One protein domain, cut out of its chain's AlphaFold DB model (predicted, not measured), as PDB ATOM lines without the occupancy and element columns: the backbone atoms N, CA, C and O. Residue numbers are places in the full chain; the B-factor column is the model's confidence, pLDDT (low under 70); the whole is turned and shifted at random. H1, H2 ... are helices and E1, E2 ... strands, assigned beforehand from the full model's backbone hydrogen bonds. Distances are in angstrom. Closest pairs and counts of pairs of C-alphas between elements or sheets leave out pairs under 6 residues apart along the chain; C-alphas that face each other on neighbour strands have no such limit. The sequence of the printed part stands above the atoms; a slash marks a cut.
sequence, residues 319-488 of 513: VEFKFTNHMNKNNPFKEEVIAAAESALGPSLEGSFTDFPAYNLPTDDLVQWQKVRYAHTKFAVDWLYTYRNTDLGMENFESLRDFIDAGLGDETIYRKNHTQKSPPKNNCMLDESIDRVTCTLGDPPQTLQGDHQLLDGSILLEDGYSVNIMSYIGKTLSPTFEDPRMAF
ATOM      1  N   VAL A 319      95.979  97.441 -19.944       80.62
ATOM      2  CA  VAL A 319      96.504  96.663 -21.076       80.62
ATOM      3  C   VAL A 319      95.490  96.664 -22.195       80.62
ATOM      4  O   VAL A 319      94.334  96.328 -21.967       80.62
ATOM      5  N   GLU A 320      95.929  96.952 -23.412       87.06
ATOM      6  CA  GLU A 320      95.064  96.862 -24.581       87.06
ATOM      7  C   GLU A 320      94.564  95.420 -24.806       87.06
ATOM      8  O   GLU A 320      95.342  94.463 -24.902       87.06
ATOM      9  N   PHE A 321      93.249  95.266 -24.916       88.31
ATOM     10  CA  PHE A 321      92.583  94.038 -25.315       88.31
ATOM     11  C   PHE A 321      92.706  93.865 -26.830       88.31
ATOM     12  O   PHE A 321      92.038  94.528 -27.619       88.31
ATOM     13  N   LYS A 322      93.554  92.930 -27.258       88.62
ATOM     14  CA  LYS A 322      93.727  92.602 -28.678       88.62
ATOM     15  C   LYS A 322      92.556  91.751 -29.181       88.62
ATOM     16  O   LYS A 322      92.692  90.530 -29.259       88.62
ATOM     17  N   PHE A 323      91.437  92.392 -29.531       89.38
ATOM     18  CA  PHE A 323      90.178  91.737 -29.918       89.38
ATOM     19  C   PHE A 323      90.371  90.647 -30.979       89.38
ATOM     20  O   PHE A 323      90.134  89.471 -30.708       89.38
ATOM     21  N   THR A 324      90.931  90.988 -32.141       85.44
ATOM     22  CA  THR A 324      91.167  90.029 -33.235       85.44
ATOM     23  C   THR A 324      92.037  88.841 -32.815       85.44
ATOM     24  O   THR A 324      91.742  87.693 -33.151       85.44
ATOM     25  N   ASN A 325      93.090  89.078 -32.024       85.81
ATOM     26  CA  ASN A 325      93.938  87.994 -31.521       85.81
ATOM     27  C   ASN A 325      93.178  87.104 -30.533       85.81
ATOM     28  O   ASN A 325      93.318  85.884 -30.586       85.81
ATOM     29  N   HIS A 326      92.365  87.695 -29.656       84.81
ATOM     30  CA  HIS A 326      91.552  86.959 -28.698       84.81
ATOM     31  C   HIS A 326      90.534  86.046 -29.400       84.81
ATOM     32  O   HIS A 326      90.422  84.866 -29.043       84.81
ATOM     33  N   MET A 327      89.860  86.552 -30.439       82.12
ATOM     34  CA  MET A 327      88.890  85.780 -31.226       82.12
ATOM     35  C   MET A 327      89.536  84.598 -31.956       82.12
ATOM     36  O   MET A 327      88.937  83.523 -32.041       82.12
ATOM     37  N   ASN A 328      90.774  84.778 -32.423       81.12
ATOM     38  CA  ASN A 328      91.515  83.778 -33.189       81.12
ATOM     39  C   ASN A 328      92.253  82.744 -32.321       81.12
ATOM     40  O   ASN A 328      92.411  81.597 -32.744       81.12
ATOM     41  N   LYS A 329      92.728  83.121 -31.124       80.25
ATOM     42  CA  LYS A 329      93.539  82.249 -30.254       80.25
ATOM     43  C   LYS A 329      92.724  81.030 -29.814       80.25
ATOM     44  O   LYS A 329      91.698  81.175 -29.143       80.25
ATOM     45  N   ASN A 330      93.229  79.839 -30.149       73.88
ATOM     46  CA  ASN A 330      92.700  78.535 -29.732       73.88
ATOM     47  C   ASN A 330      91.201  78.342 -30.030       73.88
ATOM     48  O   ASN A 330      90.499  77.680 -29.269       73.88
ATOM     49  N   ASN A 331      90.702  78.942 -31.115       80.44
ATOM     50  CA  ASN A 331      89.309  78.823 -31.531       80.44
ATOM     51  C   ASN A 331      89.219  78.181 -32.927       80.44
ATOM     52  O   ASN A 331      89.568  78.838 -33.913       80.44
ATOM     53  N   PRO A 332      88.733  76.930 -33.041       83.06
ATOM     54  CA  PRO A 332      88.552  76.284 -34.339       83.06
ATOM     55  C   PRO A 332      87.460  76.956 -35.192       83.06
ATOM     56  O   PRO A 332      87.459  76.793 -36.407       83.06
ATOM     57  N   PHE A 333      86.580  77.761 -34.584       85.69
ATOM     58  CA  PHE A 333      85.448  78.433 -35.231       85.69
ATOM     59  C   PHE A 333      85.620  79.957 -35.306       85.69
ATOM     60  O   PHE A 333      84.646  80.708 -35.287       85.69
ATOM     61  N   LYS A 334      86.867  80.439 -35.357       84.38
ATOM     62  CA  LYS A 334      87.203  81.873 -35.300       84.38
ATOM     63  C   LYS A 334      86.463  82.752 -36.321       84.38
ATOM     64  O   LYS A 334      86.144  83.890 -36.006       84.38
ATOM     65  N   GLU A 335      86.158  82.226 -37.508       86.62
ATOM     66  CA  GLU A 335      85.464  82.965 -38.577       86.62
ATOM     67  C   GLU A 335      83.944  83.051 -38.361       86.62
ATOM     68  O   GLU A 335      83.287  83.920 -38.924       86.62
ATOM     69  N   GLU A 336      83.379  82.175 -37.527       89.88
ATOM     70  CA  GLU A 336      81.928  82.009 -37.354       89.88
ATOM     71  C   GLU A 336      81.447  82.394 -35.950       89.88
ATOM     72  O   GLU A 336      80.252  82.405 -35.682       89.88
ATOM     73  N   VAL A 337      82.366  82.713 -35.041       87.75
ATOM     74  CA  VAL A 337      82.091  82.916 -33.613       87.75
ATOM     75  C   VAL A 337      81.054  84.015 -33.334       87.75
ATOM     76  O   VAL A 337      80.190  83.831 -32.484       87.75
ATOM     77  N   ILE A 338      81.080  85.129 -34.074       89.50
ATOM     78  CA  ILE A 338      80.091  86.211 -33.921       89.50
ATOM     79  C   ILE A 338      78.734  85.766 -34.465       89.50
ATOM     80  O   ILE A 338      77.730  85.888 -33.773       89.50
ATOM     81  N   ALA A 339      78.708  85.173 -35.662       92.00
ATOM     82  CA  ALA A 339      77.476  84.662 -36.259       92.00
ATOM     83  C   ALA A 339      76.826  83.569 -35.390       92.00
ATOM     84  O   ALA A 339      75.604  83.503 -35.285       92.00
ATOM     85  N   ALA A 340      77.631  82.738 -34.723       91.06
ATOM     86  CA  ALA A 340      77.152  81.745 -33.770       91.06
ATOM     87  C   ALA A 340      76.535  82.399 -32.523       91.06
ATOM     88  O   ALA A 340      75.462  81.978 -32.094       91.06
ATOM     89  N   ALA A 341      77.157  83.451 -31.975       89.25
ATOM     90  CA  ALA A 341      76.567  84.226 -30.882       89.25
ATOM     91  C   ALA A 341      75.226  84.853 -31.298       89.25
ATOM     92  O   ALA A 341      74.237  84.711 -30.583       89.25
ATOM     93  N   GLU A 342      75.168  85.484 -32.475       91.38
ATOM     94  CA  GLU A 342      73.947  86.104 -33.009       91.38
ATOM     95  C   GLU A 342      72.851  85.073 -33.302       91.38
ATOM     96  O   GLU A 342      71.668  85.358 -33.128       91.38
ATOM     97  N   SER A 343      73.217  83.859 -33.716       88.88
ATOM     98  CA  SER A 343      72.253  82.774 -33.914       88.88
ATOM     99  C   SER A 343      71.620  82.309 -32.601       88.88
ATOM    100  O   SER A 343      70.472  81.870 -32.621       88.88
ATOM    101  N   ALA A 344      72.354  82.372 -31.487       87.75
ATOM    102  CA  ALA A 344      71.887  81.907 -30.183       87.75
ATOM    103  C   ALA A 344      71.155  82.997 -29.384       87.75
ATOM    104  O   ALA A 344      70.120  82.732 -28.781       87.75
ATOM    105  N   LEU A 345      71.673  84.228 -29.400       88.19
ATOM    106  CA  LEU A 345      71.166  85.357 -28.608       88.19
ATOM    107  C   LEU A 345      70.367  86.379 -29.434       88.19
ATOM    108  O   LEU A 345      69.864  87.371 -28.911       88.19
ATOM    109  N   GLY A 346      70.269  86.177 -30.746       90.06
ATOM    110  CA  GLY A 346      69.733  87.169 -31.670       90.06
ATOM    111  C   GLY A 346      70.723  88.304 -31.985       90.06
ATOM    112  O   GLY A 346      71.794  88.407 -31.386       90.06
ATOM    113  N   PRO A 347      70.376  89.203 -32.928       89.38
ATOM    114  CA  PRO A 347      71.286  90.251 -33.406       89.38
ATOM    115  C   PRO A 347      71.702  91.286 -32.348       89.38
ATOM    116  O   PRO A 347      72.744  91.926 -32.496       89.38
ATOM    117  N   SER A 348      70.881  91.474 -31.306       88.25
ATOM    118  CA  SER A 348      71.187  92.355 -30.171       88.25
ATOM    119  C   SER A 348      72.149  91.725 -29.167       88.25
ATOM    120  O   SER A 348      72.677  92.445 -28.327       88.25
ATOM    121  N   LEU A 349      72.404  90.413 -29.269       89.12
ATOM    122  CA  LEU A 349      73.242  89.653 -28.340       89.12
ATOM    123  C   LEU A 349      72.777  89.767 -26.880       89.12
ATOM    124  O   LEU A 349      73.589  89.832 -25.960       89.12
ATOM    125  N   GLU A 350      71.460  89.795 -26.681       86.88
ATOM    126  CA  GLU A 350      70.823  89.868 -25.367       86.88
ATOM    127  C   GLU A 350      70.232  88.506 -24.982       86.88
ATOM    128  O   GLU A 350      69.600  87.836 -25.798       86.88
ATOM    129  N   GLY A 351      70.384  88.114 -23.715       82.44
ATOM    130  CA  GLY A 351      69.837  86.871 -23.170       82.44
ATOM    131  C   GLY A 351      70.913  85.934 -22.628       82.44
ATOM    132  O   GLY A 351      72.056  86.332 -22.432       82.44
ATOM    133  N   SER A 352      70.522  84.685 -22.379       76.06
ATOM    134  CA  SER A 352      71.375  83.635 -21.813       76.06
ATOM    135  C   SER A 352      71.498  82.462 -22.780       76.06
ATOM    136  O   SER A 352      70.522  82.092 -23.437       76.06
ATOM    137  N   PHE A 353      72.658  81.810 -22.814       73.94
ATOM    138  CA  PHE A 353      72.853  80.590 -23.596       73.94
ATOM    139  C   PHE A 353      72.227  79.393 -22.870       73.94
ATOM    140  O   PHE A 353      72.714  78.977 -21.822       73.94
ATOM    141  N   THR A 354      71.149  78.833 -23.421       70.56
ATOM    142  CA  THR A 354      70.386  77.745 -22.775       70.56
ATOM    143  C   THR A 354      70.405  76.421 -23.534       70.56
ATOM    144  O   THR A 354      69.760  75.465 -23.103       70.56
ATOM    145  N   ASP A 355      71.089  76.353 -24.673       78.69
ATOM    146  CA  ASP A 355      71.052  75.161 -25.515       78.69
ATOM    147  C   ASP A 355      71.792  73.990 -24.866       78.69
ATOM    148  O   ASP A 355      72.914  74.125 -24.373       78.69
ATOM    149  N   PHE A 356      71.177  72.811 -24.931       88.06
ATOM    150  CA  PHE A 356      71.714  71.558 -24.413       88.06
ATOM    151  C   PHE A 356      71.860  70.542 -25.554       88.06
ATOM    152  O   PHE A 356      70.889  70.311 -26.283       88.06
ATOM    153  N   PRO A 357      73.025  69.893 -25.720       91.38
ATOM    154  CA  PRO A 357      73.206  68.912 -26.772       91.38
ATOM    155  C   PRO A 357      72.637  67.562 -26.324       91.38
ATOM    156  O   PRO A 357      73.305  66.801 -25.634       91.38
ATOM    157  N   ALA A 358      71.402  67.230 -26.712       94.38
ATOM    158  CA  ALA A 358      70.824  65.911 -26.435       94.38
ATOM    159  C   ALA A 358      71.699  64.768 -26.993       94.38
ATOM    160  O   ALA A 358      72.352  64.916 -28.028       94.38
ATOM    161  N   TYR A 359      71.696  63.592 -26.354       94.69
ATOM    162  CA  TYR A 359      72.566  62.475 -26.775       94.69
ATOM    163  C   TYR A 359      72.258  61.959 -28.192       94.69
ATOM    164  O   TYR A 359      73.096  61.350 -28.854       94.69
ATOM    165  N   ASN A 360      71.036  62.178 -28.667       95.12
ATOM    166  CA  ASN A 360      70.567  61.789 -29.993       95.12
ATOM    167  C   ASN A 360      70.562  62.966 -30.985       95.12
ATOM    168  O   ASN A 360      70.020  62.829 -32.082       95.12
ATOM    169  N   LEU A 361      71.163  64.104 -30.614       93.88
ATOM    170  CA  LEU A 361      71.284  65.266 -31.485       93.88
ATOM    171  C   LEU A 361      72.046  64.880 -32.772       93.88
ATOM    172  O   LEU A 361      73.066  64.174 -32.701       93.88
ATOM    173  N   PRO A 362      71.577  65.311 -33.958       92.69
ATOM    174  CA  PRO A 362      72.323  65.141 -35.198       92.69
ATOM    175  C   PRO A 362      73.733  65.733 -35.094       92.69
ATOM    176  O   PRO A 362      73.955  66.744 -34.432       92.69
ATOM    177  N   THR A 363      74.707  65.110 -35.760       89.56
ATOM    178  CA  THR A 363      76.114  65.536 -35.674       89.56
ATOM    179  C   THR A 363      76.317  66.977 -36.151       89.56
ATOM    180  O   THR A 363      77.054  67.719 -35.509       89.56
ATOM    181  N   ASP A 364      75.634  67.395 -37.217       89.81
ATOM    182  CA  ASP A 364      75.724  68.769 -37.730       89.81
ATOM    183  C   ASP A 364      75.193  69.792 -36.713       89.81
ATOM    184  O   ASP A 364      75.803  70.841 -36.505       89.81
ATOM    185  N   ASP A 365      74.110  69.455 -36.012       90.75
ATOM    186  CA  ASP A 365      73.539  70.301 -34.961       90.75
ATOM    187  C   ASP A 365      74.457  70.351 -33.729       90.75
ATOM    188  O   ASP A 365      74.603  71.401 -33.104       90.75
ATOM    189  N   LEU A 366      75.151  69.252 -33.408       89.81
ATOM    190  CA  LEU A 366      76.170  69.238 -32.355       89.81
ATOM    191  C   LEU A 366      77.345  70.167 -32.691       89.81
ATOM    192  O   LEU A 366      77.852  70.858 -31.806       89.81
ATOM    193  N   VAL A 367      77.764  70.229 -33.958       89.25
ATOM    194  CA  VAL A 367      78.793  71.179 -34.413       89.25
ATOM    195  C   VAL A 367      78.307  72.621 -34.257       89.25
ATOM    196  O   VAL A 367      79.068  73.472 -33.797       89.25
ATOM    197  N   GLN A 368      77.043  72.912 -34.580       88.62
ATOM    198  CA  GLN A 368      76.478  74.248 -34.359       88.62
ATOM    199  C   GLN A 368      76.437  74.613 -32.874       88.62
ATOM    200  O   GLN A 368      76.888  75.695 -32.496       88.62
ATOM    201  N   TRP A 369      76.010  73.686 -32.016       90.50
ATOM    202  CA  TRP A 369      76.060  73.874 -30.567       90.50
ATOM    203  C   TRP A 369      77.488  74.166 -30.075       90.50
ATOM    204  O   TRP A 369      77.704  75.069 -29.264       90.50
ATOM    205  N   GLN A 370      78.496  73.464 -30.605       89.38
ATOM    206  CA  GLN A 370      79.896  73.730 -30.265       89.38
ATOM    207  C   GLN A 370      80.322  75.149 -30.656       89.38
ATOM    208  O   GLN A 370      80.961  75.819 -29.844       89.38
ATOM    209  N   LYS A 371      79.957  75.637 -31.851       89.38
ATOM    210  CA  LYS A 371      80.243  77.022 -32.275       89.38
ATOM    211  C   LYS A 371      79.661  78.038 -31.294       89.38
ATOM    212  O   LYS A 371      80.374  78.941 -30.857       89.38
ATOM    213  N   VAL A 372      78.403  77.838 -30.898       89.31
ATOM    214  CA  VAL A 372      77.701  78.666 -29.906       89.31
ATOM    215  C   VAL A 372      78.423  78.642 -28.554       89.31
ATOM    216  O   VAL A 372      78.702  79.695 -27.985       89.31
ATOM    217  N   ARG A 373      78.828  77.463 -28.069       88.50
ATOM    218  CA  ARG A 373      79.607  77.311 -26.827       88.50
ATOM    219  C   ARG A 373      80.947  78.052 -26.875       88.50
ATOM    220  O   ARG A 373      81.314  78.717 -25.901       88.50
ATOM    221  N   TYR A 374      81.685  77.965 -27.982       87.25
ATOM    222  CA  TYR A 374      82.932  78.723 -28.143       87.25
ATOM    223  C   TYR A 374      82.676  80.231 -28.153       87.25
ATOM    224  O   TYR A 374      83.424  80.966 -27.513       87.25
ATOM    225  N   ALA A 375      81.609  80.685 -28.813       87.94
ATOM    226  CA  ALA A 375      81.217  82.087 -28.801       87.94
ATOM    227  C   ALA A 375      80.894  82.581 -27.389       87.94
ATOM    228  O   ALA A 375      81.463  83.578 -26.948       87.94
ATOM    229  N   HIS A 376      80.087  81.831 -26.639       85.81
ATOM    230  CA  HIS A 376      79.785  82.152 -25.248       85.81
ATOM    231  C   HIS A 376      81.057  82.264 -24.402       85.81
ATOM    232  O   HIS A 376      81.265  83.263 -23.724       85.81
ATOM    233  N   THR A 377      81.967  81.294 -24.511       81.38
ATOM    234  CA  THR A 377      83.225  81.287 -23.740       81.38
ATOM    235  C   THR A 377      84.108  82.501 -24.034       81.38
ATOM    236  O   THR A 377      84.820  82.969 -23.152       81.38
ATOM    237  N   LYS A 378      84.086  83.008 -25.272       83.94
ATOM    238  CA  LYS A 378      84.861  84.187 -25.684       83.94
ATOM    239  C   LYS A 378      84.226  85.496 -25.238       83.94
ATOM    240  O   LYS A 378      84.936  86.462 -24.999       83.94
ATOM    241  N   PHE A 379      82.902  85.535 -25.168       85.25
ATOM    242  CA  PHE A 379      82.175  86.785 -25.026       85.25
ATOM    243  C   PHE A 379      81.591  87.013 -23.646       85.25
ATOM    244  O   PHE A 379      81.662  88.142 -23.192       85.25
ATOM    245  N   ALA A 380      81.054  85.990 -22.978       80.94
ATOM    246  CA  ALA A 380      80.197  86.129 -21.795       80.94
ATOM    247  C   ALA A 380      80.779  87.026 -20.706       80.94
ATOM    248  O   ALA A 380      80.072  87.822 -20.096       80.94
ATOM    249  N   VAL A 381      82.085  86.889 -20.483       85.19
ATOM    250  CA  VAL A 381      82.767  87.528 -19.364       85.19
ATOM    251  C   VAL A 381      83.754  88.608 -19.812       85.19
ATOM    252  O   VAL A 381      83.988  89.561 -19.079       85.19
ATOM    253  N   ASP A 382      84.313  88.518 -21.022       87.12
ATOM    254  CA  ASP A 382      85.391  89.410 -21.474       87.12
ATOM    255  C   ASP A 382      84.946  90.873 -21.599       87.12
ATOM    256  O   ASP A 382      85.701  91.783 -21.243       87.12
ATOM    257  N   TRP A 383      83.707  91.118 -22.031       89.06
ATOM    258  CA  TRP A 383      83.158  92.474 -22.090       89.06
ATOM    259  C   TRP A 383      83.008  93.106 -20.692       89.06
ATOM    260  O   TRP A 383      83.218  94.306 -20.538       89.06
ATOM    261  N   LEU A 384      82.756  92.300 -19.650       88.88
ATOM    262  CA  LEU A 384      82.696  92.760 -18.256       88.88
ATOM    263  C   LEU A 384      84.076  93.095 -17.690       88.88
ATOM    264  O   LEU A 384      84.189  93.928 -16.793       88.88
ATOM    265  N   TYR A 385      85.139  92.476 -18.201       87.81
ATOM    266  CA  TYR A 385      86.519  92.751 -17.782       87.81
ATOM    267  C   TYR A 385      87.222  93.796 -18.633       87.81
ATOM    268  O   TYR A 385      88.417  94.048 -18.447       87.81
ATOM    269  N   THR A 386      86.504  94.413 -19.564       90.56
ATOM    270  CA  THR A 386      87.050  95.424 -20.455       90.56
ATOM    271  C   THR A 386      86.303  96.745 -20.328       90.56
ATOM    272  O   THR A 386      85.245  96.829 -19.707       90.56
ATOM    273  N   TYR A 387      86.923  97.814 -20.815       92.19
ATOM    274  CA  TYR A 387      86.381  99.169 -20.784       92.19
ATOM    275  C   TYR A 387      86.992 100.016 -21.909       92.19
ATOM    276  O   TYR A 387      88.017  99.639 -22.496       92.19
ATOM    277  N   ARG A 388      86.384 101.172 -22.191       92.38
ATOM    278  CA  ARG A 388      86.967 102.226 -23.036       92.38
ATOM    279  C   ARG A 388      87.606 103.296 -22.160       92.38
ATOM    280  O   ARG A 388      87.042 103.669 -21.136       92.38
ATOM    281  N   ASN A 389      88.756 103.818 -22.579       88.56
ATOM    282  CA  ASN A 389      89.381 104.994 -21.974       88.56
ATOM    283  C   ASN A 389      89.317 106.143 -22.991       88.56
ATOM    284  O   ASN A 389      90.086 106.165 -23.952       88.56
ATOM    285  N   THR A 390      88.347 107.044 -22.829       84.69
ATOM    286  CA  THR A 390      88.102 108.162 -23.755       84.69
ATOM    287  C   THR A 390      88.515 109.494 -23.128       84.69
ATOM    288  O   THR A 390      88.815 109.575 -21.938       84.69
ATOM    289  N   ASP A 391      88.447 110.584 -23.899       82.06
ATOM    290  CA  ASP A 391      88.635 111.946 -23.372       82.06
ATOM    291  C   ASP A 391      87.627 112.313 -22.259       82.06
ATOM    292  O   ASP A 391      87.853 113.259 -21.500       82.06
ATOM    293  N   LEU A 392      86.504 111.587 -22.159       83.06
ATOM    294  CA  LEU A 392      85.482 111.762 -21.122       83.06
ATOM    295  C   LEU A 392      85.739 110.904 -19.874       83.06
ATOM    296  O   LEU A 392      85.091 111.117 -18.850       83.06
ATOM    297  N   GLY A 393      86.700 109.980 -19.941       86.88
ATOM    298  CA  GLY A 393      87.078 109.079 -18.861       86.88
ATOM    299  C   GLY A 393      86.891 107.604 -19.211       86.88
ATOM    300  O   GLY A 393      86.680 107.224 -20.363       86.88
ATOM    301  N   MET A 394      87.006 106.771 -18.177       90.75
ATOM    302  CA  MET A 394      86.861 105.323 -18.278       90.75
ATOM    303  C   MET A 394      85.382 104.922 -18.206       90.75
ATOM    304  O   MET A 394      84.693 105.295 -17.255       90.75
ATOM    305  N   GLU A 395      84.914 104.123 -19.162       91.94
ATOM    306  CA  GLU A 395      83.511 103.701 -19.270       91.94
ATOM    307  C   GLU A 395      83.381 102.202 -19.587       91.94
ATOM    308  O   GLU A 395      84.137 101.651 -20.389       91.94
ATOM    309  N   ASN A 396      82.423 101.529 -18.934       92.31
ATOM    310  CA  ASN A 396      82.034 100.163 -19.301       92.31
ATOM    311  C   ASN A 396      81.336 100.176 -20.670       92.31
ATOM    312  O   ASN A 396      80.727 101.175 -21.048       92.31
ATOM    313  N   PHE A 397      81.347  99.037 -21.359       93.56
ATOM    314  CA  PHE A 397      80.454  98.815 -22.496       93.56
ATOM    315  C   PHE A 397      79.001  98.716 -22.025       93.56
ATOM    316  O   PHE A 397      78.726  98.151 -20.963       93.56
ATOM    317  N   GLU A 398      78.065  99.240 -22.816       92.25
ATOM    318  CA  GLU A 398      76.635  99.215 -22.465       92.25
ATOM    319  C   GLU A 398      76.003  97.832 -22.679       92.25
ATOM    320  O   GLU A 398      74.980  97.506 -22.079       92.25
ATOM    321  N   SER A 399      76.602  97.019 -23.552       91.62
ATOM    322  CA  SER A 399      76.141  95.673 -23.893       91.62
ATOM    323  C   SER A 399      77.262  94.841 -24.518       91.62
ATOM    324  O   SER A 399      78.284  95.372 -24.962       91.62
ATOM    325  N   LEU A 400      77.041  93.528 -24.645       91.38
ATOM    326  CA  LEU A 400      77.932  92.660 -25.417       91.38
ATOM    327  C   LEU A 400      78.032  93.101 -26.890       91.38
ATOM    328  O   LEU A 400      79.104  93.024 -27.494       91.38
ATOM    329  N   ARG A 401      76.930  93.597 -27.467       94.31
ATOM    330  CA  ARG A 401      76.920  94.126 -28.833       94.31
ATOM    331  C   ARG A 401      77.848  95.326 -28.983       94.31
ATOM    332  O   ARG A 401      78.650  95.346 -29.910       94.31
ATOM    333  N   ASP A 402      77.763  96.270 -28.050       95.50
ATOM    334  CA  ASP A 402      78.615  97.461 -28.009       95.50
ATOM    335  C   ASP A 402      80.110  97.089 -27.946       95.50
ATOM    336  O   ASP A 402      80.921  97.611 -28.711       95.50
ATOM    337  N   PHE A 403      80.471  96.102 -27.120       94.38
ATOM    338  CA  PHE A 403      81.835  95.562 -27.056       94.38
ATOM    339  C   PHE A 403      82.314  94.945 -28.380       94.38
ATOM    340  O   PHE A 403      83.440  95.202 -28.816       94.38
ATOM    341  N   ILE A 404      81.481  94.131 -29.035       93.75
ATOM    342  CA  ILE A 404      81.841  93.498 -30.313       93.75
ATOM    343  C   ILE A 404      81.973  94.538 -31.426       93.75
ATOM    344  O   ILE A 404      82.937  94.479 -32.188       93.75
ATOM    345  N   ASP A 405      81.047  95.494 -31.512       95.00
ATOM    346  CA  ASP A 405      81.096  96.554 -32.521       95.00
ATOM    347  C   ASP A 405      82.348  97.432 -32.336       95.00
ATOM    348  O   ASP A 405      83.021  97.737 -33.322       95.00
ATOM    349  N   ALA A 406      82.736  97.739 -31.091       95.38
ATOM    350  CA  ALA A 406      83.999  98.418 -30.785       95.38
ATOM    351  C   ALA A 406      85.218  97.621 -31.274       95.38
ATOM    352  O   ALA A 406      86.115  98.164 -31.921       95.38
ATOM    353  N   GLY A 407      85.236  96.311 -31.004       93.38
ATOM    354  CA  GLY A 407      86.324  95.421 -31.403       93.38
ATOM    355  C   GLY A 407      86.458  95.263 -32.919       93.38
ATOM    356  O   GLY A 407      87.573  95.220 -33.434       93.38
ATOM    357  N   LEU A 408      85.334  95.210 -33.640       92.69
ATOM    358  CA  LEU A 408      85.295  95.175 -35.108       92.69
ATOM    359  C   LEU A 408      85.613  96.532 -35.747       92.69
ATOM    360  O   LEU A 408      86.083  96.577 -36.883       92.69
ATOM    361  N   GLY A 409      85.333  97.625 -35.037       93.88
ATOM    362  CA  GLY A 409      85.639  98.994 -35.444       93.88
ATOM    363  C   GLY A 409      87.091  99.414 -35.207       93.88
ATOM    364  O   GLY A 409      87.420 100.570 -35.472       93.88
ATOM    365  N   ASP A 410      87.941  98.507 -34.713       88.88
ATOM    366  CA  ASP A 410      89.320  98.779 -34.286       88.88
ATOM    367  C   ASP A 410      89.416  99.887 -33.211       88.88
ATOM    368  O   ASP A 410      90.419 100.604 -33.117       88.88
ATOM    369  N   GLU A 411      88.382 100.042 -32.373       93.56
ATOM    370  CA  GLU A 411      88.459 100.907 -31.194       93.56
ATOM    371  C   GLU A 411      89.472 100.345 -30.187       93.56
ATOM    372  O   GLU A 411      89.666  99.134 -30.052       93.56
ATOM    373  N   THR A 412      90.131 101.233 -29.440       91.06
ATOM    374  CA  THR A 412      91.047 100.795 -28.382       91.06
ATOM    375  C   THR A 412      90.247 100.341 -27.165       91.06
ATOM    376  O   THR A 412      89.632 101.148 -26.470       91.06
ATOM    377  N   ILE A 413      90.280  99.037 -26.906       92.56
ATOM    378  CA  ILE A 413      89.651  98.399 -25.750       92.56
ATOM    379  C   ILE A 413      90.729  98.084 -24.720       92.56
ATOM    380  O   ILE A 413      91.800  97.591 -25.075       92.56
ATOM    381  N   TYR A 414      90.448  98.303 -23.441       89.69
ATOM    382  CA  TYR A 414      91.383  98.028 -22.351       89.69
ATOM    383  C   TYR A 414      90.862  96.916 -21.448       89.69
ATOM    384  O   TYR A 414      89.675  96.856 -21.150       89.69
ATOM    385  N   ARG A 415      91.755  96.034 -20.987       87.12
ATOM    386  CA  ARG A 415      91.498  95.076 -19.905       87.12
ATOM    387  C   ARG A 415      91.667  95.767 -18.560       87.12
ATOM    388  O   ARG A 415      92.675  96.438 -18.327       87.12
ATOM    389  N   LYS A 416      90.737  95.505 -17.644       83.62
ATOM    390  CA  LYS A 416      90.852  95.839 -16.221       83.62
ATOM    391  C   LYS A 416      91.950  94.952 -15.615       83.62
ATOM    392  O   LYS A 416      91.710  93.800 -15.268       83.62
ATOM    393  N   ASN A 417      93.191  95.443 -15.594       74.94
ATOM    394  CA  ASN A 417      94.351  94.664 -15.166       74.94
ATOM    395  C   ASN A 417      94.693  94.934 -13.694       74.94
ATOM    396  O   ASN A 417      95.044  96.052 -13.322       74.94
ATOM    397  N   HIS A 418      94.656  93.897 -12.862       72.12
ATOM    398  CA  HIS A 418      94.895  94.001 -11.417       72.12
ATOM    399  C   HIS A 418      96.177  93.307 -10.943       72.12
ATOM    400  O   HIS A 418      96.494  93.367  -9.763       72.12
ATOM    401  N   THR A 419      96.980  92.724 -11.838       64.19
ATOM    402  CA  THR A 419      98.289  92.137 -11.491       64.19
ATOM    403  C   THR A 419      99.434  92.807 -12.258       64.19
ATOM    404  O   THR A 419      99.398  92.862 -13.488       64.19
ATOM    405  N   GLN A 420     100.479  93.268 -11.561       58.69
ATOM    406  CA  GLN A 420     101.746  93.724 -12.157       58.69
ATOM    407  C   GLN A 420     102.879  92.728 -11.903       58.69
ATOM    408  O   GLN A 420     102.884  92.009 -10.908       58.69
ATOM    409  N   LYS A 421     103.864  92.703 -12.806       52.66
ATOM    410  CA  LYS A 421     104.887  91.652 -12.871       52.66
ATOM    411  C   LYS A 421     106.183  91.960 -12.100       52.66
ATOM    412  O   LYS A 421     106.869  91.012 -11.734       52.66
ATOM    413  N   SER A 422     106.572  93.227 -11.875       45.31
ATOM    414  CA  SER A 422     107.848  93.516 -11.190       45.31
ATOM    415  C   SER A 422     107.966  94.908 -10.523       45.31
ATOM    416  O   SER A 422     108.040  95.923 -11.227       45.31
ATOM    417  N   PRO A 423     108.079  94.970  -9.177       50.31
ATOM    418  CA  PRO A 423     107.792  93.865  -8.252       50.31
ATOM    419  C   PRO A 423     106.321  93.434  -8.404       50.31
ATOM    420  O   PRO A 423     105.540  94.215  -8.953       50.31
ATOM    421  N   PRO A 424     105.922  92.220  -7.977       53.66
ATOM    422  CA  PRO A 424     104.517  91.839  -7.984       53.66
ATOM    423  C   PRO A 424     103.727  92.874  -7.184       53.66
ATOM    424  O   PRO A 424     103.861  92.976  -5.966       53.66
ATOM    425  N   LYS A 425     102.970  93.711  -7.890       58.12
ATOM    426  CA  LYS A 425     102.097  94.721  -7.300       58.12
ATOM    427  C   LYS A 425     100.695  94.396  -7.759       58.12
ATOM    428  O   LYS A 425     100.420  94.376  -8.956       58.12
ATOM    429  N   ASN A 426      99.826  94.108  -6.804       68.00
ATOM    430  CA  ASN A 426      98.405  94.160  -7.068       68.00
ATOM    431  C   ASN A 426      98.051  95.639  -7.291       68.00
ATOM    432  O   ASN A 426      98.453  96.493  -6.497       68.00
ATOM    433  N   ASN A 427      97.360  95.953  -8.389       76.69
ATOM    434  CA  ASN A 427      96.830  97.309  -8.576       76.69
ATOM    435  C   ASN A 427      95.666  97.582  -7.624       76.69
ATOM    436  O   ASN A 427      95.266  98.735  -7.497       76.69
ATOM    437  N   CYS A 428      95.153  96.533  -6.982       80.00
ATOM    438  CA  CYS A 428      94.136  96.554  -5.960       80.00
ATOM    439  C   CYS A 428      94.725  96.315  -4.561       80.00
ATOM    440  O   CYS A 428      95.564  95.442  -4.363       80.00
ATOM    441  N   MET A 429      94.284  97.077  -3.566       79.06
ATOM    442  CA  MET A 429      94.709  96.931  -2.172       79.06
ATOM    443  C   MET A 429      93.529  97.179  -1.243       79.06
ATOM    444  O   MET A 429      92.678  98.013  -1.546       79.06
ATOM    445  N   LEU A 430      93.490  96.494  -0.101       76.75
ATOM    446  CA  LEU A 430      92.543  96.825   0.959       76.75
ATOM    447  C   LEU A 430      92.968  98.151   1.607       76.75
ATOM    448  O   LEU A 430      94.043  98.235   2.199       76.75
ATOM    449  N   ASP A 431      92.137  99.179   1.480       76.94
ATOM    450  CA  ASP A 431      92.271 100.430   2.216       76.94
ATOM    451  C   ASP A 431      91.589 100.276   3.579       76.94
ATOM    452  O   ASP A 431      90.376 100.426   3.716       76.94
ATOM    453  N   GLU A 432      92.388  99.981   4.605       76.94
ATOM    454  CA  GLU A 432      91.915  99.776   5.980       76.94
ATOM    455  C   GLU A 432      91.210 101.008   6.582       76.94
ATOM    456  O   GLU A 432      90.480 100.879   7.561       76.94
ATOM    457  N   SER A 433      91.401 102.213   6.025       79.00
ATOM    458  CA  SER A 433      90.800 103.440   6.572       79.00
ATOM    459  C   SER A 433      89.304 103.568   6.277       79.00
ATOM    460  O   SER A 433      88.566 104.201   7.036       79.00
ATOM    461  N   ILE A 434      88.868 102.952   5.183       76.31
ATOM    462  CA  ILE A 434      87.477 102.901   4.719       76.31
ATOM    463  C   ILE A 434      86.968 101.460   4.603       76.31
ATOM    464  O   ILE A 434      85.819 101.244   4.228       76.31
ATOM    465  N   ASP A 435      87.834 100.501   4.940       78.19
ATOM    466  CA  ASP A 435      87.659  99.053   4.861       78.19
ATOM    467  C   ASP A 435      87.401  98.531   3.433       78.19
ATOM    468  O   ASP A 435      87.032  97.389   3.252       78.19
ATOM    469  N   ARG A 436      87.632  99.312   2.373       80.62
ATOM    470  CA  ARG A 436      87.288  98.923   0.988       80.62
ATOM    471  C   ARG A 436      88.503  98.559   0.161       80.62
ATOM    472  O   ARG A 436      89.587  99.100   0.361       80.62
ATOM    473  N   VAL A 437      88.325  97.681  -0.827       81.69
ATOM    474  CA  VAL A 437      89.360  97.485  -1.845       81.69
ATOM    475  C   VAL A 437      89.430  98.737  -2.719       81.69
ATOM    476  O   VAL A 437      88.411  99.283  -3.120       81.69
ATOM    477  N   THR A 438      90.634  99.200  -3.025       84.81
ATOM    478  CA  THR A 438      90.894 100.293  -3.967       84.81
ATOM    479  C   THR A 438      91.749  99.761  -5.096       84.81
ATOM    480  O   THR A 438      92.724  99.075  -4.815       84.81
ATOM    481  N   CYS A 439      91.412 100.055  -6.352       84.81
ATOM    482  CA  CYS A 439      92.154  99.606  -7.530       84.81
ATOM    483  C   CYS A 439      92.665 100.786  -8.356       84.81
ATOM    484  O   CYS A 439      91.985 101.794  -8.488       84.81
ATOM    485  N   THR A 440      93.846 100.666  -8.956       84.38
ATOM    486  CA  THR A 440      94.409 101.684  -9.854       84.38
ATOM    487  C   THR A 440      94.325 101.225 -11.311       84.38
ATOM    488  O   THR A 440      94.936 100.217 -11.654       84.38
ATOM    489  N   LEU A 441      93.598 101.966 -12.157       84.00
ATOM    490  CA  LEU A 441      93.390 101.697 -13.595       84.00
ATOM    491  C   LEU A 441      93.585 102.975 -14.433       84.00
ATOM    492  O   LEU A 441      93.595 104.068 -13.874       84.00
ATOM    493  N   GLY A 442      93.702 102.856 -15.759       79.25
ATOM    494  CA  GLY A 442      93.773 104.007 -16.670       79.25
ATOM    495  C   GLY A 442      95.188 104.505 -16.997       79.25
ATOM    496  O   GLY A 442      96.140 104.276 -16.246       79.25
ATOM    497  N   ASP A 443      95.305 105.251 -18.096       75.81
ATOM    498  CA  ASP A 443      96.420 106.159 -18.392       75.81
ATOM    499  C   ASP A 443      95.870 107.578 -18.690       75.81
ATOM    500  O   ASP A 443      95.181 107.759 -19.698       75.81
ATOM    501  N   PRO A 444      96.100 108.590 -17.822       78.06
ATOM    502  CA  PRO A 444      96.867 108.519 -16.578       78.06
ATOM    503  C   PRO A 444      96.171 107.663 -15.499       78.06
ATOM    504  O   PRO A 444      94.939 107.612 -15.470       78.06
ATOM    505  N   PRO A 445      96.928 107.045 -14.569       81.75
ATOM    506  CA  PRO A 445      96.355 106.192 -13.530       81.75
ATOM    507  C   PRO A 445      95.375 106.925 -12.609       81.75
ATOM    508  O   PRO A 445      95.678 107.994 -12.072       81.75
ATOM    509  N   GLN A 446      94.225 106.300 -12.373       86.31
ATOM    510  CA  GLN A 446      93.162 106.744 -11.480       86.31
ATOM    511  C   GLN A 446      92.894 105.673 -10.421       86.31
ATOM    512  O   GLN A 446      92.779 104.487 -10.733       86.31
ATOM    513  N   THR A 447      92.777 106.091  -9.161       87.94
ATOM    514  CA  THR A 447      92.380 105.206  -8.062       87.94
ATOM    515  C   THR A 447      90.861 105.149  -7.974       87.94
ATOM    516  O   THR A 447      90.203 106.157  -7.720       87.94
ATOM    517  N   LEU A 448      90.321 103.955  -8.167       88.56
ATOM    518  CA  LEU A 448      88.911 103.617  -8.093       88.56
ATOM    519  C   LEU A 448      88.627 102.889  -6.779       88.56
ATOM    520  O   LEU A 448      89.408 102.045  -6.340       88.56
ATOM    521  N   GLN A 449      87.500 103.217  -6.159       87.88
ATOM    522  CA  GLN A 449      86.987 102.509  -4.987       87.88
ATOM    523  C   GLN A 449      86.333 101.192  -5.400       87.88
ATOM    524  O   GLN A 449      85.923 101.043  -6.549       87.88
ATOM    525  N   GLY A 450      86.242 100.234  -4.482       82.62
ATOM    526  CA  GLY A 450      85.814  98.879  -4.814       82.62
ATOM    527  C   GLY A 450      84.365  98.763  -5.283       82.62
ATOM    528  O   GLY A 450      84.024  97.822  -5.987       82.62
ATOM    529  N   ASP A 451      83.540  99.748  -4.931       85.31
ATOM    530  CA  ASP A 451      82.150  99.930  -5.355       85.31
ATOM    531  C   ASP A 451      82.014 100.801  -6.618       85.31
ATOM    532  O   ASP A 451      80.907 101.147  -7.036       85.31
ATOM    533  N   HIS A 452      83.128 101.181  -7.249       89.56
ATOM    534  CA  HIS A 452      83.093 101.885  -8.521       89.56
ATOM    535  C   HIS A 452      82.466 100.984  -9.590       89.56
ATOM    536  O   HIS A 452      82.863  99.831  -9.745       89.56
ATOM    537  N   GLN A 453      81.555 101.530 -10.399       88.69
ATOM    538  CA  GLN A 453      80.792 100.781 -11.412       88.69
ATOM    539  C   GLN A 453      81.675 100.013 -12.419       88.69
ATOM    540  O   GLN A 453      81.256  99.014 -12.994       88.69
ATOM    541  N   LEU A 454      82.908 100.469 -12.656       88.81
ATOM    542  CA  LEU A 454      83.878  99.744 -13.489       88.81
ATOM    543  C   LEU A 454      84.391  98.446 -12.845       88.81
ATOM    544  O   LEU A 454      84.864  97.581 -13.568       88.81
ATOM    545  N   LEU A 455      84.378  98.308 -11.522       86.75
ATOM    546  CA  LEU A 455      84.942  97.152 -10.814       86.75
ATOM    547  C   LEU A 455      83.861  96.194 -10.315       86.75
ATOM    548  O   LEU A 455      84.088  94.980 -10.301       86.75
ATOM    549  N   ASP A 456      82.713  96.748  -9.927       85.00
ATOM    550  CA  ASP A 456      81.581  95.999  -9.395       85.00
ATOM    551  C   ASP A 456      81.018  95.007 -10.426       85.00
ATOM    552  O   ASP A 456      80.994  95.276 -11.630       85.00
ATOM    553  N   GLY A 457      80.630  93.822  -9.954       79.44
ATOM    554  CA  GLY A 457      80.072  92.744 -10.777       79.44
ATOM    555  C   GLY A 457      81.047  92.113 -11.777       79.44
ATOM    556  O   GLY A 457      80.654  91.227 -12.527       79.44
ATOM    557  N   SER A 458      82.317  92.522 -11.790       81.50
ATOM    558  CA  SER A 458      83.341  91.934 -12.658       81.50
ATOM    559  C   SER A 458      84.478  91.372 -11.814       81.50
ATOM    560  O   SER A 458      84.643  90.157 -11.687       81.50
ATOM    561  N   ILE A 459      85.256  92.252 -11.194       80.19
ATOM    562  CA  ILE A 459      86.466  91.897 -10.454       80.19
ATOM    563  C   ILE A 459      86.228  91.956  -8.942       80.19
ATOM    564  O   ILE A 459      86.761  91.119  -8.207       80.19
ATOM    565  N   LEU A 460      85.411  92.910  -8.494       83.38
ATOM    566  CA  LEU A 460      84.969  93.062  -7.111       83.38
ATOM    567  C   LEU A 460      83.466  92.798  -7.017       83.38
ATOM    568  O   LEU A 460      82.716  93.106  -7.938       83.38
ATOM    569  N   LEU A 461      83.052  92.188  -5.911       78.88
ATOM    570  CA  LEU A 461      81.685  91.771  -5.608       78.88
ATOM    571  C   LEU A 461      81.264  92.395  -4.273       78.88
ATOM    572  O   LEU A 461      82.129  92.677  -3.445       78.88
ATOM    573  N   GLU A 462      79.954  92.556  -4.061       70.56
ATOM    574  CA  GLU A 462      79.315  92.931  -2.783       70.56
ATOM    575  C   GLU A 462      80.003  94.093  -2.032       70.56
ATOM    576  O   GLU A 462      80.961  93.909  -1.278       70.56
ATOM    577  N   ASP A 463      79.499  95.316  -2.226       69.69
ATOM    578  CA  ASP A 463      79.996  96.551  -1.595       69.69
ATOM    579  C   ASP A 463      81.501  96.841  -1.829       69.69
ATOM    580  O   ASP A 463      82.084  97.712  -1.181       69.69
ATOM    581  N   GLY A 464      82.161  96.152  -2.765       72.00
ATOM    582  CA  GLY A 464      83.585  96.345  -3.065       72.00
ATOM    583  C   GLY A 464      84.547  95.661  -2.086       72.00
ATOM    584  O   GLY A 464      85.713  96.062  -1.995       72.00
ATOM    585  N   TYR A 465      84.061  94.659  -1.344       72.75
ATOM    586  CA  TYR A 465      84.830  93.892  -0.355       72.75
ATOM    587  C   TYR A 465      85.135  92.469  -0.810       72.75
ATOM    588  O   TYR A 465      86.186  91.928  -0.462       72.75
ATOM    589  N   SER A 466      84.211  91.854  -1.542       78.94
ATOM    590  CA  SER A 466      84.378  90.516  -2.089       78.94
ATOM    591  C   SER A 466      85.094  90.584  -3.436       78.94
ATOM    592  O   SER A 466      85.091  91.608  -4.115       78.94
ATOM    593  N   VAL A 467      85.782  89.514  -3.821       81.44
ATOM    594  CA  VAL A 467      86.594  89.461  -5.040       81.44
ATOM    595  C   VAL A 467      86.190  88.265  -5.880       81.44
ATOM    596  O   VAL A 467      85.880  87.186  -5.375       81.44
ATOM    597  N   ASN A 468      86.242  88.436  -7.190       86.69
ATOM    598  CA  ASN A 468      86.055  87.326  -8.098       86.69
ATOM    599  C   ASN A 468      87.209  86.324  -7.951       86.69
ATOM    600  O   ASN A 468      88.379  86.698  -8.088       86.69
ATOM    601  N   ILE A 469      86.890  85.050  -7.724       85.19
ATOM    602  CA  ILE A 469      87.884  83.984  -7.540       85.19
ATOM    603  C   ILE A 469      88.819  83.816  -8.748       85.19
ATOM    604  O   ILE A 469      89.997  83.494  -8.578       85.19
ATOM    605  N   MET A 470      88.351  84.104  -9.965       86.50
ATOM    606  CA  MET A 470      89.167  83.996 -11.179       86.50
ATOM    607  C   MET A 470      90.162  85.151 -11.335       86.50
ATOM    608  O   MET A 470      91.090  85.057 -12.137       86.50
ATOM    609  N   SER A 471      90.018  86.235 -10.565       78.56
ATOM    610  CA  SER A 471      90.865  87.425 -10.689       78.56
ATOM    611  C   SER A 471      92.269  87.260 -10.089       78.56
ATOM    612  O   SER A 471      93.185  87.897 -10.574       78.56
ATOM    613  N   TYR A 472      92.519  86.394  -9.103       72.88
ATOM    614  CA  TYR A 472      93.767  86.382  -8.290       72.88
ATOM    615  C   TYR A 472      93.967  87.583  -7.359       72.88
ATOM    616  O   TYR A 472      94.969  87.623  -6.638       72.88
ATOM    617  N   ILE A 473      93.028  88.531  -7.283       71.31
ATOM    618  CA  ILE A 473      93.144  89.635  -6.319       71.31
ATOM    619  C   ILE A 473      93.249  89.084  -4.897       71.31
ATOM    620  O   ILE A 473      94.169  89.449  -4.175       71.31
ATOM    621  N   GLY A 474      92.390  88.130  -4.524       66.19
ATOM    622  CA  GLY A 474      92.395  87.535  -3.183       66.19
ATOM    623  C   GLY A 474      93.740  86.923  -2.773       66.19
ATOM    624  O   GLY A 474      94.140  87.068  -1.627       66.19
ATOM    625  N   LYS A 475      94.495  86.334  -3.715       60.38
ATOM    626  CA  LYS A 475      95.828  85.746  -3.460       60.38
ATOM    627  C   LYS A 475      96.922  86.787  -3.189       60.38
ATOM    628  O   LYS A 475      98.013  86.428  -2.760       60.38
ATOM    629  N   THR A 476      96.669  88.054  -3.503       59.53
ATOM    630  CA  THR A 476      97.650  89.145  -3.392       59.53
ATOM    631  C   THR A 476      97.253  90.207  -2.365       59.53
ATOM    632  O   THR A 476      98.075  91.052  -2.018       59.53
ATOM    633  N   LEU A 477      96.018  90.158  -1.858       59.66
ATOM    634  CA  LEU A 477      95.612  90.876  -0.653       59.66
ATOM    635  C   LEU A 477      96.131  90.120   0.592       59.66
ATOM    636  O   LEU A 477      96.398  88.925   0.525       59.66
ATOM    637  N   SER A 478      96.346  90.839   1.702       53.28
ATOM    638  CA  SER A 478      96.944  90.346   2.964       53.28
ATOM    639  C   SER A 478      96.440  88.954   3.405       53.28
ATOM    640  O   SER A 478      95.265  88.662   3.203       53.28
ATOM    641  N   PRO A 479      97.246  88.134   4.114       45.81
ATOM    642  CA  PRO A 479      96.824  86.841   4.680       45.81
ATOM    643  C   PRO A 479      95.608  86.893   5.629       45.81
ATOM    644  O   PRO A 479      95.058  85.861   5.977       45.81
ATOM    645  N   THR A 480      95.128  88.073   6.033       45.81
ATOM    646  CA  THR A 480      93.838  88.237   6.737       45.81
ATOM    647  C   THR A 480      92.615  88.214   5.806       45.81
ATOM    648  O   THR A 480      91.478  88.324   6.265       45.81
ATOM    649  N   PHE A 481      92.821  88.079   4.493       50.25
ATOM    650  CA  PHE A 481      91.785  87.986   3.462       50.25
ATOM    651  C   PHE A 481      91.275  86.546   3.254       50.25
ATOM    652  O   PHE A 481      90.765  86.209   2.185       50.25
ATOM    653  N   GLU A 482      91.397  85.686   4.267       50.41
ATOM    654  CA  GLU A 482      90.946  84.295   4.203       50.41
ATOM    655  C   GLU A 482      89.412  84.180   4.208       50.41
ATOM    656  O   GLU A 482      88.769  84.369   5.233       50.41
ATOM    657  N   ASP A 483      88.880  83.860   3.018       54.03
ATOM    658  CA  ASP A 483      87.876  82.821   2.694       54.03
ATOM    659  C   ASP A 483      86.336  83.086   2.648       54.03
ATOM    660  O   ASP A 483      85.658  82.400   1.881       54.03
ATOM    661  N   PRO A 484      85.672  84.069   3.293       52.97
ATOM    662  CA  PRO A 484      84.228  84.277   3.075       52.97
ATOM    663  C   PRO A 484      83.891  85.229   1.916       52.97
ATOM    664  O   PRO A 484      82.717  85.454   1.654       52.97
ATOM    665  N   ARG A 485      84.893  85.799   1.237       64.75
ATOM    666  CA  ARG A 485      84.736  86.943   0.319       64.75
ATOM    667  C   ARG A 485      85.110  86.648  -1.136       64.75
ATOM    668  O   ARG A 485      85.321  87.571  -1.910       64.75
ATOM    669  N   MET A 486      85.257  85.382  -1.519       77.88
ATOM    670  CA  MET A 486      85.513  85.000  -2.911       77.88
ATOM    671  C   MET A 486      84.268  84.341  -3.503       77.88
ATOM    672  O   MET A 486      83.642  83.521  -2.837       77.88
ATOM    673  N   ALA A 487      83.926  84.665  -4.750       84.75
ATOM    674  CA  ALA A 487      82.837  84.003  -5.468       84.75
ATOM    675  C   ALA A 487      83.041  84.063  -6.991       84.75
ATOM    676  O   ALA A 487      83.937  84.755  -7.484       84.75
ATOM    677  N   PHE A 488      82.200  83.336  -7.723       88.50
ATOM    678  CA  PHE A 488      82.026  83.504  -9.164       88.50
ATOM    679  C   PHE A 488      80.957  84.567  -9.437       88.50
ATOM    680  O   PHE A 488      79.965  84.640  -8.710       88.50
TER     681      PHE A 488
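Overview. This is residues 319 to 488 of the 513 residues of an uncharacterized protein of Myxococcales bacterium (UniProt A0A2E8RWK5). Two loosely joined lobes stand roughly as a V, with a small three-stranded sheet, E2-E1-E3, at the corner between them. One lobe is helical: long H3 is crossed by H2, and H1 and H4 lie towards its last residues; the other is built of short strands, with the sheet E6-E7-E8, the hairpin E4 and E5, strand E9 and the short helices H5 and H6. The 170 printed residues include six named helices and nine named strands, in the order H1 H2 H3 E1 E2 H4 E3 E4 E5 E6 E7 E8 H5 E9 H6, and each sheet is antiparallel. The class is mixed, helices and strands, with under half of the residues in named elements. The whole is only just compact, close to loose, with a radius of gyration of the C-alphas of 18.2 A; it is only just elongated, spanning 59 by 39 by 29 A.

Arrangement. Residues 319 to 320 pair antiparallel with residues 414 to 415 of strand E3, residues 414 to 416. Helix H1, residues 323 to 328, only just touches H4, residues 400 to 408, with 3 pairs of C-alphas within 8 A, the closest being Phe 323 and Gly 407 at 5.5 A; they are about perpendicular at 90 degrees. H2, residues 337 to 345, touches H3, residues 363 to 379, about perpendicular at 82 degrees, with the C-alphas of Val 337 and Ala 375 closest at 5.0 A. H3 and H4 are close but not clearly touching, with the C-alphas of Phe 379 and Leu 400 closest at 7.3 A. Every O i to N i+4 pair is within hydrogen-bond range in H1, H2, H3 and H4. Strand E1, residues 386 to 390, forms a hairpin with E2, residues 393 to 395; N 388 and O 395 are 2.9 A apart. E1 is staggered: it pairs with E2 over residues 388 to 390 and with E3 over residues 386 to 387, where N 387 and O 414 are 2.9 A apart. E2, H4 and E3 make a split strand-helix-strand unit, two strands of one sheet joined through a helix, with E1 between them in the sheet, and its crossover is right-handed. E4, residues 419 to 421, and E5, residues 424 to 426, form a hairpin, with N 420 and O 425 at 2.8 A. E5 runs on into E6, residues 428 to 431, at 61 degrees. E6, E7, residues 436 to 441, and E8, residues 446 to 449, form a meander, each strand the antiparallel neighbour of the one before; N 429 and O 438 are 2.8 A apart, as are N 439 and O 448. H5, residues 462 to 465, and H6, residues 473 to 476, only graze this sheet and are too short for an O i to N i+4 pair. E9, residues 466 to 468, pairs with no named strand, but its residues 467 to 468 pair parallel with residues 486 to 487. H3 is apart from E9.

Along the chain. H1 begins at C-alpha 323, (90.178, 91.737, -29.918). H3 is 24.5 A long, from C-alpha 363 at (76.114, 65.536, -35.674) to C-alpha 379. H2 measures 12.3 A and H4 12.4 A. E1 is 13.2 A long and E7 16.0 A. H6 ends at C-alpha 476, (97.650, 89.145, -3.392).

Size, cuts and confidence. The two C-alphas farthest apart, those of Pro 362 and Ser 433, are 59.6 A from each other. The printed part has no cut. The links H2 to H3, 17 residues, and E8 to H5, 12 residues, are long. The mean pLDDT of the printed part is 82.0; residues 419 to 426, residue 463 and residues 474 to 485 are under 70.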